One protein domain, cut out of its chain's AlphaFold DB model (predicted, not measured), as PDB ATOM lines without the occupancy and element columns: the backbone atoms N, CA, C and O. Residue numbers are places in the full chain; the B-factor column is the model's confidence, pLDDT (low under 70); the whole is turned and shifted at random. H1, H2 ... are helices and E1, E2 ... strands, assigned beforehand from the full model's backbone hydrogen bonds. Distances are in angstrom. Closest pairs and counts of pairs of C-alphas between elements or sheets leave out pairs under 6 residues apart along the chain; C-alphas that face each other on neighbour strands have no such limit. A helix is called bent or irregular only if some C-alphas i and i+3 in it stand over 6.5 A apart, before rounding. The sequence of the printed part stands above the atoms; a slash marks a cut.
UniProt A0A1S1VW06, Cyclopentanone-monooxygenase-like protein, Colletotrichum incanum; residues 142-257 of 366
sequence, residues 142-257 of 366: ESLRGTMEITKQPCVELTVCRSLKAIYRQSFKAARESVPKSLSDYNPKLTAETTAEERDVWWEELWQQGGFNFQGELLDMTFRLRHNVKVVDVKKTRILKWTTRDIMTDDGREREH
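AT A GLANCE: This is residues 142 to 257 of the 366 residues of the protein "Cyclopentanone-monooxygenase-like protein" of Colletotrichum incanum (UniProt A0A1S1VW06). With little regular structure, this is an open frame: from residue 142 a bare stretch runs away to kinked H1, H2 follows at that end, and residues 210 to 238 return to the small hairpin E1-E2. The 116 printed residues have two named helices, then two antiparallel strands; mostly helix, with 39 residues in named elements. It is extended, radius of gyration of the C-alphas 22.2 A, spans 55 by 38 by 28 A.

HOW THE PARTS SIT: H1, residues 160 to 177, is irregular, with a kink of 79 degrees near residue 167; C-alphas 166 and 169 are 7.8 A apart. H2, residues 196 to 209, is apart from H1. Every O i to N i+4 pair is within hydrogen-bond range in H2, 8 of 14 in H1. E1, residues 239 to 242, and E2, residues 247 to 249, form a hairpin; N 240 and O 248 are within hydrogen-bond range, 2.8 A.

IN THESE COORDINATES: H1 begins at C-alpha 160 (15.643, 15.692, 46.045) and measures 24.1 A, H2 20.0 A, E1 8.0 A. E2, 6.6 A, ends at C-alpha 249 (44.947, -13.834, 28.199).

THE WHOLE: The farthest C-alphas, of Ala 166 and Gly 252, are 59.1 A apart. The printed part has no cut; links H1 to H2 and H2 to E1 are long. 42 residues have pLDDT under 70, among them 142 to 164.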
ATOM      1  N   GLU A 142      53.441  -0.478  29.659       69.56
ATOM      2  CA  GLU A 142      54.166   0.664  29.094       69.56
ATOM      3  C   GLU A 142      54.077   0.785  27.563       69.56
ATOM      4  O   GLU A 142      54.343   1.851  27.012       69.56
ATOM      5  N   SER A 143      53.700  -0.289  26.861       64.31
ATOM      6  CA  SER A 143      53.625  -0.316  25.396       64.31
ATOM      7  C   SER A 143      52.275   0.143  24.827       64.31
ATOM      8  O   SER A 143      52.153   0.301  23.608       64.31
ATOM      9  N   LEU A 144      51.270   0.375  25.680       62.22
ATOM     10  CA  LEU A 144      49.900   0.662  25.257       62.22
ATOM     11  C   LEU A 144      49.761   2.071  24.647       62.22
ATOM     12  O   LEU A 144      50.150   3.070  25.255       62.22
ATOM     13  N   ARG A 145      49.148   2.175  23.460       50.22
ATOM     14  CA  ARG A 145      48.778   3.463  22.847       50.22
ATOM     15  C   ARG A 145      47.313   3.799  23.147       50.22
ATOM     16  O   ARG A 145      46.434   3.402  22.397       50.22
ATOM     17  N   GLY A 146      47.050   4.564  24.207       46.84
ATOM     18  CA  GLY A 146      45.701   5.047  24.529       46.84
ATOM     19  C   GLY A 146      45.647   5.895  25.800       46.84
ATOM     20  O   GLY A 146      46.518   5.797  26.663       46.84
ATOM     21  N   THR A 147      44.636   6.759  25.916       45.59
ATOM     22  CA  THR A 147      44.391   7.566  27.122       45.59
ATOM     23  C   THR A 147      43.713   6.731  28.201       45.59
ATOM     24  O   THR A 147      42.656   6.145  27.980       45.59
ATOM     25  N   MET A 148      44.305   6.717  29.393       51.62
ATOM     26  CA  MET A 148      43.707   6.136  30.592       51.62
ATOM     27  C   MET A 148      42.733   7.145  31.213       51.62
ATOM     28  O   MET A 148      43.160   8.197  31.690       51.62
ATOM     29  N   GLU A 149      41.434   6.839  31.224       45.09
ATOM     30  CA  GLU A 149      40.410   7.695  31.842       45.09
ATOM     31  C   GLU A 149      39.881   7.132  33.167       45.09
ATOM     32  O   GLU A 149      39.786   5.922  33.377       45.09
ATOM     33  N   ILE A 150      39.534   8.050  34.073       45.88
ATOM     34  CA  ILE A 150      39.042   7.786  35.430       45.88
ATOM     35  C   ILE A 150      37.528   7.998  35.449       45.88
ATOM     36  O   ILE A 150      37.028   9.018  34.968       45.88
ATOM     37  N   THR A 151      36.790   7.083  36.070       39.41
ATOM     38  CA  THR A 151      35.344   7.212  36.258       39.41
ATOM     39  C   THR A 151      35.014   8.306  37.281       39.41
ATOM     40  O   THR A 151      35.348   8.213  38.461       39.41
ATOM     41  N   LYS A 152      34.322   9.363  36.838       35.31
ATOM     42  CA  LYS A 152      33.600  10.286  37.729       35.31
ATOM     43  C   LYS A 152      32.168   9.788  37.884       35.31
ATOM     44  O   LYS A 152      31.495   9.544  36.886       35.31
ATOM     45  N   GLN A 153      31.700   9.651  39.123       34.84
ATOM     46  CA  GLN A 153      30.297   9.330  39.383       34.84
ATOM     47  C   GLN A 153      29.385  10.507  38.979       34.84
ATOM     48  O   GLN A 153      29.766  11.668  39.172       34.84
ATOM     49  N   PRO A 154      28.195  10.237  38.417       33.97
ATOM     50  CA  PRO A 154      27.222  11.274  38.093       33.97
ATOM     51  C   PRO A 154      26.618  11.902  39.362       33.97
ATOM     52  O   PRO A 154      26.414  11.235  40.373       33.97
ATOM     53  N   CYS A 155      26.329  13.204  39.302       36.00
ATOM     54  CA  CYS A 155      25.691  13.950  40.387       36.00
ATOM     55  C   CYS A 155      24.205  13.573  40.537       36.00
ATOM     56  O   CYS A 155      23.501  13.432  39.539       36.00
ATOM     57  N   VAL A 156      23.728  13.485  41.782       44.56
ATOM     58  CA  VAL A 156      22.315  13.256  42.141       44.56
ATOM     59  C   VAL A 156      21.440  14.457  41.740       44.56
ATOM     60  O   VAL A 156      21.892  15.604  41.761       44.56
ATOM     61  N   GLU A 157      20.182  14.196  41.379       42.72
ATOM     62  CA  GLU A 157      19.196  15.185  40.929       42.72
ATOM     63  C   GLU A 157      18.892  16.267  41.998       42.72
ATOM     64  O   GLU A 157      18.620  15.976  43.164       42.72
ATOM     65  N   LEU A 158      18.922  17.548  41.603       46.47
ATOM     66  CA  LEU A 158      18.858  18.724  42.497       46.47
ATOM     67  C   LEU A 158      17.531  18.895  43.267       46.47
ATOM     68  O   LEU A 158      17.487  19.610  44.272       46.47
ATOM     69  N   THR A 159      16.450  18.290  42.786       48.44
ATOM     70  CA  THR A 159      15.083  18.371  43.326       48.44
ATOM     71  C   THR A 159      14.953  17.636  44.659       48.44
ATOM     72  O   THR A 159      14.383  18.185  45.603       48.44
ATOM     73  N   VAL A 160      15.591  16.469  44.793       52.88
ATOM     74  CA  VAL A 160      15.643  15.692  46.045       52.88
ATOM     75  C   VAL A 160      16.366  16.476  47.153       52.88
ATOM     76  O   VAL A 160      15.936  16.497  48.307       52.88
ATOM     77  N   CYS A 161      17.407  17.237  46.797       52.91
ATOM     78  CA  CYS A 161      18.208  18.000  47.756       52.91
ATOM     79  C   CYS A 161      17.459  19.155  48.446       52.91
ATOM     80  O   CYS A 161      17.941  19.652  49.463       52.91
ATOM     81  N   ARG A 162      16.326  19.648  47.918       59.16
ATOM     82  CA  ARG A 162      15.593  20.773  48.541       59.16
ATOM     83  C   ARG A 162      14.704  20.322  49.694       59.16
ATOM     84  O   ARG A 162      14.720  20.974  50.733       59.16
ATOM     85  N   SER A 163      13.997  19.206  49.539       63.88
ATOM     86  CA  SER A 163      13.107  18.667  50.576       63.88
ATOM     87  C   SER A 163      13.885  18.139  51.783       63.88
ATOM     88  O   SER A 163      13.467  18.332  52.921       63.88
ATOM     89  N   LEU A 164      15.077  17.572  51.557       64.62
ATOM     90  CA  LEU A 164      15.927  17.070  52.640       64.62
ATOM     91  C   LEU A 164      16.458  18.186  53.557       64.62
ATOM     92  O   LEU A 164      16.660  17.954  54.748       64.62
ATOM     93  N   LYS A 165      16.631  19.420  53.055       76.56
ATOM     94  CA  LYS A 165      17.174  20.539  53.853       76.56
ATOM     95  C   LYS A 165      16.374  20.829  55.121       76.56
ATOM     96  O   LYS A 165      16.968  21.246  56.114       76.56
ATOM     97  N   ALA A 166      15.061  20.593  55.103       81.69
ATOM     98  CA  ALA A 166      14.193  20.813  56.258       81.69
ATOM     99  C   ALA A 166      14.571  19.924  57.457       81.69
ATOM    100  O   ALA A 166      14.458  20.356  58.602       81.69
ATOM    101  N   ILE A 167      15.089  18.721  57.196       82.38
ATOM    102  CA  ILE A 167      15.446  17.734  58.223       82.38
ATOM    103  C   ILE A 167      16.957  17.639  58.476       82.38
ATOM    104  O   ILE A 167      17.386  16.850  59.317       82.38
ATOM    105  N   TYR A 168      17.784  18.452  57.804       83.44
ATOM    106  CA  TYR A 168      19.249  18.372  57.897       83.44
ATOM    107  C   TYR A 168      19.771  18.436  59.328       83.44
ATOM    108  O   TYR A 168      20.628  17.641  59.692       83.44
ATOM    109  N   ARG A 169      19.251  19.342  60.166       83.94
ATOM    110  CA  ARG A 169      19.724  19.461  61.558       83.94
ATOM    111  C   ARG A 169      19.537  18.162  62.340       83.94
ATOM    112  O   ARG A 169      20.456  17.731  63.026       83.94
ATOM    113  N   GLN A 170      18.360  17.553  62.226       84.50
ATOM    114  CA  GLN A 170      18.060  16.282  62.886       84.50
ATOM    115  C   GLN A 170      18.885  15.148  62.271       84.50
ATOM    116  O   GLN A 170      19.459  14.350  63.002       84.50
ATOM    117  N   SER A 171      19.031  15.153  60.945       84.12
ATOM    118  CA  SER A 171      19.799  14.149  60.206       84.12
ATOM    119  C   SER A 171      21.282  14.149  60.592       84.12
ATOM    120  O   SER A 171      21.839  13.107  60.913       84.12
ATOM    121  N   PHE A 172      21.929  15.318  60.629       85.38
ATOM    122  CA  PHE A 172      23.331  15.427  61.044       85.38
ATOM    123  C   PHE A 172      23.528  15.033  62.508       85.38
ATOM    124  O   PHE A 172      24.535  14.408  62.831       85.38
ATOM    125  N   LYS A 173      22.567  15.351  63.387       85.81
ATOM    126  CA  LYS A 173      22.613  14.917  64.787       85.81
ATOM    127  C   LYS A 173      22.536  13.390  64.900       85.81
ATOM    128  O   LYS A 173      23.412  12.797  65.519       85.81
ATOM    129  N   ALA A 174      21.544  12.772  64.260       82.62
ATOM    130  CA  ALA A 174      21.359  11.323  64.273       82.62
ATOM    131  C   ALA A 174      22.574  10.591  63.680       82.62
ATOM    132  O   ALA A 174      23.118   9.684  64.304       82.62
ATOM    133  N   ALA A 175      23.076  11.058  62.532       83.38
ATOM    134  CA  ALA A 175      24.296  10.530  61.930       83.38
ATOM    135  C   ALA A 175      25.497  10.663  62.877       83.38
ATOM    136  O   ALA A 175      26.290   9.749  63.007       83.38
ATOM    137  N   ARG A 176      25.651  11.775  63.595       84.62
ATOM    138  CA  ARG A 176      26.780  11.954  64.517       84.62
ATOM    139  C   ARG A 176      26.753  10.983  65.705       84.62
ATOM    140  O   ARG A 176      27.817  10.590  66.195       84.62
ATOM    141  N   GLU A 177      25.566  10.610  66.167       84.94
ATOM    142  CA  GLU A 177      25.350   9.698  67.297       84.94
ATOM    143  C   GLU A 177      25.399   8.219  66.874       84.94
ATOM    144  O   GLU A 177      25.720   7.362  67.697       84.94
ATOM    145  N   SER A 178      25.174   7.912  65.592       79.88
ATOM    146  CA  SER A 178      25.200   6.541  65.080       79.88
ATOM    147  C   SER A 178      26.623   5.986  64.914       79.88
ATOM    148  O   SER A 178      27.594   6.712  64.678       79.88
ATOM    149  N   VAL A 179      26.754   4.660  65.019       75.69
ATOM    150  CA  VAL A 179      28.021   3.932  64.818       75.69
ATOM    151  C   VAL A 179      28.594   4.119  63.401       75.69
ATOM    152  O   VAL A 179      29.748   4.537  63.303       75.69
ATOM    153  N   PRO A 180      27.838   3.896  62.301       76.38
ATOM    154  CA  PRO A 180      28.361   4.059  60.939       76.38
ATOM    155  C   PRO A 180      28.480   5.528  60.521       76.38
ATOM    156  O   PRO A 180      28.926   5.837  59.418       76.38
ATOM    157  N   LYS A 181      28.051   6.456  61.378       78.94
ATOM    158  CA  LYS A 181      27.941   7.879  61.078       78.94
ATOM    159  C   LYS A 181      26.999   8.210  59.912       78.94
ATOM    160  O   LYS A 181      27.149   9.219  59.219       78.94
ATOM    161  N   SER A 182      26.020   7.343  59.677       74.06
ATOM    162  CA  SER A 182      24.965   7.478  58.670       74.06
ATOM    163  C   SER A 182      23.586   7.472  59.334       74.06
ATOM    164  O   SER A 182      23.464   7.265  60.541       74.06
ATOM    165  N   LEU A 183      22.545   7.701  58.535       68.69
ATOM    166  CA  LEU A 183      21.143   7.565  58.947       68.69
ATOM    167  C   LEU A 183      20.646   6.110  58.910       68.69
ATOM    168  O   LEU A 183      19.446   5.884  58.972       68.69
ATOM    169  N   SER A 184      21.545   5.142  58.727       65.31
ATOM    170  CA  SER A 184      21.183   3.732  58.624       65.31
ATOM    171  C   SER A 184      20.773   3.202  59.995       65.31
ATOM    172  O   SER A 184      21.554   3.292  60.946       65.31
ATOM    173  N   ASP A 185      19.576   2.631  60.073       61.94
ATOM    174  CA  ASP A 185      19.057   2.012  61.287       61.94
ATOM    175  C   ASP A 185      19.442   0.530  61.351       61.94
ATOM    176  O   ASP A 185      19.417  -0.193  60.352       61.94
ATOM    177  N   TYR A 186      19.792   0.063  62.550       66.19
ATOM    178  CA  TYR A 186      19.982  -1.360  62.822       66.19
ATOM    179  C   TYR A 186      18.666  -1.975  63.286       66.19
ATOM    180  O   TYR A 186      17.927  -1.359  64.055       66.19
ATOM    181  N   ASN A 187      18.403  -3.220  62.880       65.88
ATOM    182  CA  ASN A 187      17.291  -3.969  63.452       65.88
ATOM    183  C   ASN A 187      17.581  -4.234  64.943       65.88
ATOM    184  O   ASN A 187      18.636  -4.794  65.255       65.88
ATOM    185  N   PRO A 188      16.693  -3.836  65.870       71.44
ATOM    186  CA  PRO A 188      16.912  -4.042  67.299       71.44
ATOM    187  C   PRO A 188      16.808  -5.515  67.726       71.44
ATOM    188  O   PRO A 188      17.311  -5.855  68.794       71.44
ATOM    189  N   LYS A 189      16.163  -6.381  66.928       74.06
ATOM    190  CA  LYS A 189      16.096  -7.830  67.173       74.06
ATOM    191  C   LYS A 189      17.302  -8.537  66.559       74.06
ATOM    192  O   LYS A 189      17.739  -8.198  65.457       74.06
ATOM    193  N   LEU A 190      17.794  -9.586  67.218       73.81
ATOM    194  CA  LEU A 190      18.818 -10.445  66.626       73.81
ATOM    195  C   LEU A 190      18.230 -11.299  65.493       73.81
ATOM    196  O   LEU A 190      17.064 -11.690  65.509       73.81
ATOM    197  N   THR A 191      19.064 -11.687  64.525       75.12
ATOM    198  CA  THR A 191      18.650 -12.576  63.421       75.12
ATOM    199  C   THR A 191      18.060 -13.899  63.927       75.12
ATOM    200  O   THR A 191      17.136 -14.427  63.318       75.12
ATOM    201  N   ALA A 192      18.552 -14.419  65.057       74.56
ATOM    202  CA  ALA A 192      18.050 -15.647  65.678       74.56
ATOM    203  C   ALA A 192      16.681 -15.483  66.373       74.56
ATOM    204  O   ALA A 192      16.020 -16.477  66.656       74.56
ATOM    205  N   GLU A 193      16.260 -14.246  66.641       80.62
ATOM    206  CA  GLU A 193      15.010 -13.900  67.336       80.62
ATOM    207  C   GLU A 193      13.880 -13.521  66.365       80.62
ATOM    208  O   GLU A 193      12.789 -13.150  66.794       80.62
ATOM    209  N   THR A 194      14.141 -13.584  65.059       79.06
ATOM    210  CA  THR A 194      13.199 -13.206  63.995       79.06
ATOM    211  C   THR A 194      12.762 -14.423  63.189       79.06
ATOM    212  O   THR A 194      13.521 -15.389  63.031       79.06
ATOM    213  N   THR A 195      11.544 -14.394  62.647       88.38
ATOM    214  CA  THR A 195      11.102 -15.413  61.680       88.38
ATOM    215  C   THR A 195      11.722 -15.169  60.301       88.38
ATOM    216  O   THR A 195      12.360 -14.143  60.064       88.38
ATOM    217  N   ALA A 196      11.591 -16.128  59.380       86.69
ATOM    218  CA  ALA A 196      12.074 -15.941  58.010       86.69
ATOM    219  C   ALA A 196      11.317 -14.811  57.299       86.69
ATOM    220  O   ALA A 196      11.934 -13.950  56.689       86.69
ATOM    221  N   GLU A 197      10.004 -14.758  57.489       89.88
ATOM    222  CA  GLU A 197       9.119 -13.765  56.887       89.88
ATOM    223  C   GLU A 197       9.412 -12.355  57.416       89.88
ATOM    224  O   GLU A 197       9.480 -11.409  56.637       89.88
ATOM    225  N   GLU A 198       9.642 -12.206  58.729       81.50
ATOM    226  CA  GLU A 198      10.052 -10.924  59.320       81.50
ATOM    227  C   GLU A 198      11.386 -10.430  58.736       81.50
ATOM    228  O   GLU A 198      11.553  -9.231  58.508       81.50
ATOM    229  N   ARG A 199      12.337 -11.343  58.482       84.50
ATOM    230  CA  ARG A 199      13.619 -10.991  57.860       84.50
ATOM    231  C   ARG A 199      13.465 -10.610  56.399       84.50
ATOM    232  O   ARG A 199      14.073  -9.626  56.001       84.50
ATOM    233  N   ASP A 200      12.663 -11.339  55.631       85.62
ATOM    234  CA  ASP A 200      12.468 -11.070  54.206       85.62
ATOM    235  C   ASP A 200      11.820  -9.699  53.980       85.62
ATOM    236  O   ASP A 200      12.282  -8.939  53.132       85.62
ATOM    237  N   VAL A 201      10.817  -9.337  54.789       86.06
ATOM    238  CA  VAL A 201      10.208  -7.994  54.746       86.06
ATOM    239  C   VAL A 201      11.247  -6.919  55.061       86.06
ATOM    240  O   VAL A 201      11.384  -5.954  54.313       86.06
ATOM    241  N   TRP A 202      12.017  -7.104  56.135       79.19
ATOM    242  CA  TRP A 202      13.050  -6.149  56.534       79.19
ATOM    243  C   TRP A 202      14.166  -6.013  55.487       79.19
ATOM    244  O   TRP A 202      14.624  -4.914  55.186       79.19
ATOM    245  N   TRP A 203      14.607  -7.125  54.902       82.62
ATOM    246  CA  TRP A 203      15.603  -7.135  53.837       82.62
ATOM    247  C   TRP A 203      15.089  -6.454  52.574       82.62
ATOM    248  O   TRP A 203      15.821  -5.651  52.003       82.62
ATOM    249  N   GLU A 204      13.841  -6.688  52.174       84.31
ATOM    250  CA  GLU A 204      13.248  -5.994  51.031       84.31
ATOM    251  C   GLU A 204      13.170  -4.478  51.281       84.31
ATOM    252  O   GLU A 204      13.535  -3.688  50.413       84.31
ATOM    253  N   GLU A 205      12.797  -4.038  52.487       81.56
ATOM    254  CA  GLU A 205      12.811  -2.613  52.848       81.56
ATOM    255  C   GLU A 205      14.214  -1.998  52.738       81.56
ATOM    256  O   GLU A 205      14.386  -0.928  52.144       81.56
ATOM    257  N   LEU A 206      15.234  -2.673  53.275       77.62
ATOM    258  CA  LEU A 206      16.624  -2.229  53.174       77.62
ATOM    259  C   LEU A 206      17.121  -2.230  51.719       77.62
ATOM    260  O   LEU A 206      17.848  -1.316  51.321       77.62
ATOM    261  N   TRP A 207      16.708  -3.212  50.913       79.62
ATOM    262  CA  TRP A 207      17.024  -3.307  49.487       79.62
ATOM    263  C   TRP A 207      16.478  -2.104  48.714       79.62
ATOM    264  O   TRP A 207      17.221  -1.471  47.963       79.62
ATOM    265  N   GLN A 208      15.223  -1.720  48.969       77.44
ATOM    266  CA  GLN A 208      14.601  -0.540  48.361       77.44
ATOM    267  C   GLN A 208      15.299   0.769  48.764       77.44
ATOM    268  O   GLN A 208      15.349   1.716  47.978       77.44
ATOM    269  N   GLN A 209      15.865   0.836  49.974       74.56
ATOM    270  CA  GLN A 209      16.672   1.983  50.409       74.56
ATOM    271  C   GLN A 209      18.073   2.001  49.775       74.56
ATOM    272  O   GLN A 209      18.642   3.075  49.570       74.56
ATOM    273  N   GLY A 210      18.626   0.827  49.459       73.38
ATOM    274  CA  GLY A 210      19.868   0.641  48.715       73.38
ATOM    275  C   GLY A 210      21.160   0.981  49.471       73.38
ATOM    276  O   GLY A 210      21.180   1.500  50.591       73.38
ATOM    277  N   GLY A 211      22.292   0.682  48.827       72.94
ATOM    278  CA  GLY A 211      23.632   1.033  49.307       72.94
ATOM    279  C   GLY A 211      23.990   0.414  50.663       72.94
ATOM    280  O   GLY A 211      23.797  -0.779  50.896       72.94
ATOM    281  N   PHE A 212      24.529   1.238  51.568       70.31
ATOM    282  CA  PHE A 212      24.982   0.795  52.892       70.31
ATOM    283  C   PHE A 212      23.857   0.313  53.816       70.31
ATOM    284  O   PHE A 212      24.160  -0.336  54.810       70.31
ATOM    285  N   ASN A 213      22.586   0.578  53.492       71.62
ATOM    286  CA  ASN A 213      21.459   0.061  54.269       71.62
ATOM    287  C   ASN A 213      21.280  -1.455  54.084       71.62
ATOM    288  O   ASN A 213      20.821  -2.118  55.003       71.62
ATOM    289  N   PHE A 214      21.689  -2.022  52.943       69.69
ATOM    290  CA  PHE A 214      21.497  -3.446  52.637       69.69
ATOM    291  C   PHE A 214      22.790  -4.281  52.643       69.69
ATOM    292  O   PHE A 214      22.709  -5.500  52.686       69.69
ATOM    293  N   GLN A 215      23.972  -3.647  52.569       59.41
ATOM    294  CA  GLN A 215      25.301  -4.279  52.408       59.41
ATOM    295  C   GLN A 215      25.295  -5.689  51.774       59.41
ATOM    296  O   GLN A 215      25.762  -6.675  52.340       59.41
ATOM    297  N   GLY A 216      24.817  -5.736  50.531       42.72
ATOM    298  CA  GLY A 216      25.129  -6.756  49.541       42.72
ATOM    299  C   GLY A 216      25.564  -6.034  48.272       42.72
ATOM    300  O   GLY A 216      24.757  -5.346  47.650       42.72
ATOM    301  N   GLU A 217      26.845  -6.126  47.909       41.56
ATOM    302  CA  GLU A 217      27.312  -5.668  46.598       41.56
ATOM    303  C   GLU A 217      26.775  -6.637  45.543       41.56
ATOM    304  O   GLU A 217      27.332  -7.709  45.310       41.56
ATOM    305  N   LEU A 218      25.628  -6.297  44.962       37.91
ATOM    306  CA  LEU A 218      24.953  -7.146  43.994       37.91
ATOM    307  C   LEU A 218      25.315  -6.744  42.556       37.91
ATOM    308  O   LEU A 218      25.327  -5.578  42.156       37.91
ATOM    309  N   LEU A 219      25.692  -7.772  41.793       39.75
ATOM    310  CA  LEU A 219      26.233  -7.714  40.432       39.75
ATOM    311  C   LEU A 219      25.234  -7.101  39.421       39.75
ATOM    312  O   LEU A 219      25.629  -6.562  38.387       39.75
ATOM    313  N   ASP A 220      23.939  -7.178  39.717       39.16
ATOM    314  CA  ASP A 220      22.816  -6.753  38.875       39.16
ATOM    315  C   ASP A 220      22.678  -5.224  38.747       39.16
ATOM    316  O   ASP A 220      22.279  -4.732  37.690       39.16
ATOM    317  N   MET A 221      23.100  -4.463  39.761       39.56
ATOM    318  CA  MET A 221      23.108  -2.994  39.745       39.56
ATOM    319  C   MET A 221      24.125  -2.404  38.760       39.56
ATOM    320  O   MET A 221      23.978  -1.262  38.318       39.56
ATOM    321  N   THR A 222      25.150  -3.173  38.384       44.19
ATOM    322  CA  THR A 222      26.218  -2.703  37.484       44.19
ATOM    323  C   THR A 222      26.001  -3.172  36.044       44.19
ATOM    324  O   THR A 222      26.387  -2.485  35.096       44.19
ATOM    325  N   PHE A 223      25.328  -4.311  35.850       44.72
ATOM    326  CA  PHE A 223      25.137  -4.913  34.534       44.72
ATOM    327  C   PHE A 223      23.659  -5.032  34.177       44.72
ATOM    328  O   PHE A 223      23.021  -6.061  34.371       44.72
ATOM    329  N   ARG A 224      23.141  -4.029  33.463       46.69
ATOM    330  CA  ARG A 224      22.078  -4.323  32.498       46.69
ATOM    331  C   ARG A 224      22.751  -5.144  31.399       46.69
ATOM    332  O   ARG A 224      23.589  -4.585  30.693       46.69
ATOM    333  N   LEU A 225      22.452  -6.443  31.294       55.00
ATOM    334  CA  LEU A 225      22.990  -7.337  30.258       55.00
ATOM    335  C   LEU A 225      22.606  -6.803  28.871       55.00
ATOM    336  O   LEU A 225      21.580  -7.152  28.293       55.00
ATOM    337  N   ARG A 226      23.410  -5.878  28.355       62.94
ATOM    338  CA  ARG A 226      23.313  -5.397  26.985       62.94
ATOM    339  C   ARG A 226      24.125  -6.344  26.115       62.94
ATOM    340  O   ARG A 226      25.182  -6.818  26.520       62.94
ATOM    341  N   HIS A 227      23.660  -6.567  24.892       75.38
ATOM    342  CA  HIS A 227      24.317  -7.432  23.905       75.38
ATOM    343  C   HIS A 227      25.776  -7.038  23.598       75.38
ATOM    344  O   HIS A 227      26.534  -7.849  23.076       75.38
ATOM    345  N   ASN A 228      26.182  -5.804  23.913       80.00
ATOM    346  CA  ASN A 228      27.521  -5.272  23.674       80.00
ATOM    347  C   ASN A 228      28.450  -5.312  24.905       80.00
ATOM    348  O   ASN A 228      29.507  -4.688  24.873       80.00
ATOM    349  N   VAL A 229      28.077  -6.009  25.984       77.62
ATOM    350  CA  VAL A 229      28.912  -6.163  27.187       77.62
ATOM    351  C   VAL A 229      29.347  -7.620  27.320       77.62
ATOM    352  O   VAL A 229      28.517  -8.526  27.309       77.62
ATOM    353  N   LYS A 230      30.656  -7.848  27.462       80.81
ATOM    354  CA  LYS A 230      31.241  -9.173  27.703       80.81
ATOM    355  C   LYS A 230      31.964  -9.164  29.046       80.81
ATOM    356  O   LYS A 230      32.801  -8.299  29.282       80.81
ATOM    357  N   VAL A 231      31.656 -10.137  29.897       84.06
ATOM    358  CA  VAL A 231      32.332 -10.337  31.185       84.06
ATOM    359  C   VAL A 231      33.384 -11.429  31.017       84.06
ATOM    360  O   VAL A 231      33.093 -12.495  30.474       84.06
ATOM    361  N   VAL A 232      34.607 -11.160  31.472       85.25
ATOM    362  CA  VAL A 232      35.719 -12.118  31.468       85.25
ATOM    363  C   VAL A 232      36.130 -12.369  32.913       85.25
ATOM    364  O   VAL A 232      36.544 -11.447  33.610       85.25
ATOM    365  N   ASP A 233      36.002 -13.615  33.362       87.44
ATOM    366  CA  ASP A 233      36.424 -14.029  34.698       87.44
ATOM    367  C   ASP A 233      37.943 -14.242  34.721       87.44
ATOM    368  O   ASP A 233      38.451 -15.278  34.286       87.44
ATOM    369  N   VAL A 234      38.675 -13.258  35.244       87.25
ATOM    370  CA  VAL A 234      40.144 -13.282  35.294       87.25
ATOM    371  C   VAL A 234      40.718 -14.346  36.232       87.25
ATOM    372  O   VAL A 234      41.902 -14.662  36.128       87.25
ATOM    373  N   LYS A 235      39.902 -14.948  37.113       86.25
ATOM    374  CA  LYS A 235      40.331 -16.112  37.909       86.25
ATOM    375  C   LYS A 235      40.439 -17.369  37.046       86.25
ATOM    376  O   LYS A 235      41.250 -18.240  37.346       86.25
ATOM    377  N   LYS A 236      39.637 -17.458  35.979       90.44
ATOM    378  CA  LYS A 236      39.644 -18.570  35.013       90.44
ATOM    379  C   LYS A 236      40.458 -18.267  33.760       90.44
ATOM    380  O   LYS A 236      40.953 -19.192  33.130       90.44
ATOM    381  N   THR A 237      40.559 -16.995  33.391       90.56
ATOM    382  CA  THR A 237      41.193 -16.535  32.153       90.56
ATOM    383  C   THR A 237      42.144 -15.394  32.483       90.56
ATOM    384  O   THR A 237      41.772 -14.219  32.445       90.56
ATOM    385  N   ARG A 238      43.362 -15.743  32.901       89.19
ATOM    386  CA  ARG A 238      44.309 -14.789  33.486       89.19
ATOM    387  C   ARG A 238      44.866 -13.860  32.422       89.19
ATOM    388  O   ARG A 238      45.144 -14.276  31.298       89.19
ATOM    389  N   ILE A 239      45.104 -12.611  32.810       88.25
ATOM    390  CA  ILE A 239      45.839 -11.651  31.987       88.25
ATOM    391  C   ILE A 239      47.321 -12.037  32.005       88.25
ATOM    392  O   ILE A 239      47.928 -12.112  33.071       88.25
ATOM    393  N   LEU A 240      47.895 -12.286  30.828       87.19
ATOM    394  CA  LEU A 240      49.301 -12.657  30.678       87.19
ATOM    395  C   LEU A 240      50.191 -11.434  30.475       87.19
ATOM    396  O   LEU A 240      51.212 -11.288  31.143       87.19
ATOM    397  N   LYS A 241      49.822 -10.583  29.518       85.12
ATOM    398  CA  LYS A 241      50.564  -9.371  29.174       85.12
ATOM    399  C   LYS A 241      49.677  -8.388  28.430       85.12
ATOM    400  O   LYS A 241      48.649  -8.758  27.859       85.12
ATOM    401  N   TRP A 242      50.143  -7.156  28.401       84.06
ATOM    402  CA  TRP A 242      49.598  -6.089  27.588       84.06
ATOM    403  C   TRP A 242      50.399  -6.051  26.287       84.06
ATOM    404  O   TRP A 242      51.611  -6.285  26.278       84.06
ATOM    405  N   THR A 243      49.718  -5.824  25.174       79.12
ATOM    406  CA  THR A 243      50.334  -5.587  23.870       79.12
ATOM    407  C   THR A 243      50.181  -4.112  23.518       79.12
ATOM    408  O   THR A 243      49.527  -3.347  24.221       79.12
ATOM    409  N   THR A 244      50.777  -3.680  22.408       71.69
ATOM    410  CA  THR A 244      50.674  -2.280  21.966       71.69
ATOM    411  C   THR A 244      49.244  -1.830  21.674       71.69
ATOM    412  O   THR A 244      48.993  -0.627  21.586       71.69
ATOM    413  N   ARG A 245      48.337  -2.790  21.467       69.38
ATOM    414  CA  ARG A 245      46.925  -2.546  21.191       69.38
ATOM    415  C   ARG A 245      46.036  -3.063  22.323       69.38
ATOM    416  O   ARG A 245      45.094  -2.367  22.663       69.38
ATOM    417  N   ASP A 246      46.385  -4.187  22.963       76.31
ATOM    418  CA  ASP A 246      45.385  -5.041  23.613       76.31
ATOM    419  C   ASP A 246      45.835  -5.785  24.876       76.31
ATOM    420  O   ASP A 246      46.944  -5.635  25.388       76.31
ATOM    421  N   ILE A 247      44.926  -6.612  25.403       84.19
ATOM    422  CA  ILE A 247      45.152  -7.498  26.545       84.19
ATOM    423  C   ILE A 247      45.172  -8.947  26.048       84.19
ATOM    424  O   ILE A 247      44.181  -9.438  25.498       84.19
ATOM    425  N   MET A 248      46.287  -9.644  26.290       86.62
ATOM    426  CA  MET A 248      46.432 -11.070  26.004       86.62
ATOM    427  C   MET A 248      46.136 -11.891  27.256       86.62
ATOM    428  O   MET A 248      46.710 -11.646  28.323       86.62
ATOM    429  N   THR A 249      45.282 -12.899  27.118       90.00
ATOM    430  CA  THR A 249      44.947 -13.834  28.199       90.00
ATOM    431  C   THR A 249      45.406 -15.257  27.895       90.00
ATOM    432  O   THR A 249      45.769 -15.588  26.766       90.00
ATOM    433  N   ASP A 250      45.411 -16.112  28.916       90.62
ATOM    434  CA  ASP A 250      45.907 -17.492  28.824       90.62
ATOM    435  C   ASP A 250      45.008 -18.468  28.050       90.62
ATOM    436  O   ASP A 250      45.447 -19.564  27.715       90.62
ATOM    437  N   ASP A 251      43.806 -18.044  27.658       91.00
ATOM    438  CA  ASP A 251      42.960 -18.736  26.675       91.00
ATOM    439  C   ASP A 251      43.421 -18.530  25.214       91.00
ATOM    440  O   ASP A 251      42.744 -18.967  24.282       91.00
ATOM    441  N   GLY A 252      44.548 -17.839  25.003       84.62
ATOM    442  CA  GLY A 252      45.121 -17.564  23.685       84.62
ATOM    443  C   GLY A 252      44.382 -16.485  22.891       84.62
ATOM    444  O   GLY A 252      44.680 -16.292  21.713       84.62
ATOM    445  N   ARG A 253      43.418 -15.781  23.501       85.25
ATOM    446  CA  ARG A 253      42.678 -14.699  22.845       85.25
ATOM    447  C   ARG A 253      43.300 -13.343  23.153       85.25
ATOM    448  O   ARG A 253      43.460 -12.962  24.313       85.25
ATOM    449  N   GLU A 254      43.554 -12.584  22.098       82.44
ATOM    450  CA  GLU A 254      43.785 -11.145  22.172       82.44
ATOM    451  C   GLU A 254      42.429 -10.438  22.057       82.44
ATOM    452  O   GLU A 254      41.595 -10.792  21.218       82.44
ATOM    453  N   ARG A 255      42.145  -9.520  22.981       83.94
ATOM    454  CA  ARG A 255      40.876  -8.783  23.017       83.94
ATOM    455  C   ARG A 255      41.141  -7.343  22.629       83.94
ATOM    456  O   ARG A 255      41.873  -6.679  23.361       83.94
ATOM    457  N   GLU A 256      40.507  -6.898  21.545       82.50
ATOM    458  CA  GLU A 256      40.708  -5.549  21.016       82.50
ATOM    459  C   GLU A 256      40.021  -4.466  21.860       82.50
ATOM    460  O   GLU A 256      38.825  -4.600  22.146       82.50
ATOM    461  N   HIS A 257      40.746  -3.418  22.275       80.06
ATOM    462  CA  HIS A 257      40.180  -2.296  23.038       80.06
ATOM    463  C   HIS A 257      40.679  -0.930  22.550       80.06
ATOM    464  O   HIS A 257      41.875  -0.662  22.531       80.06
TER     465      HIS A 257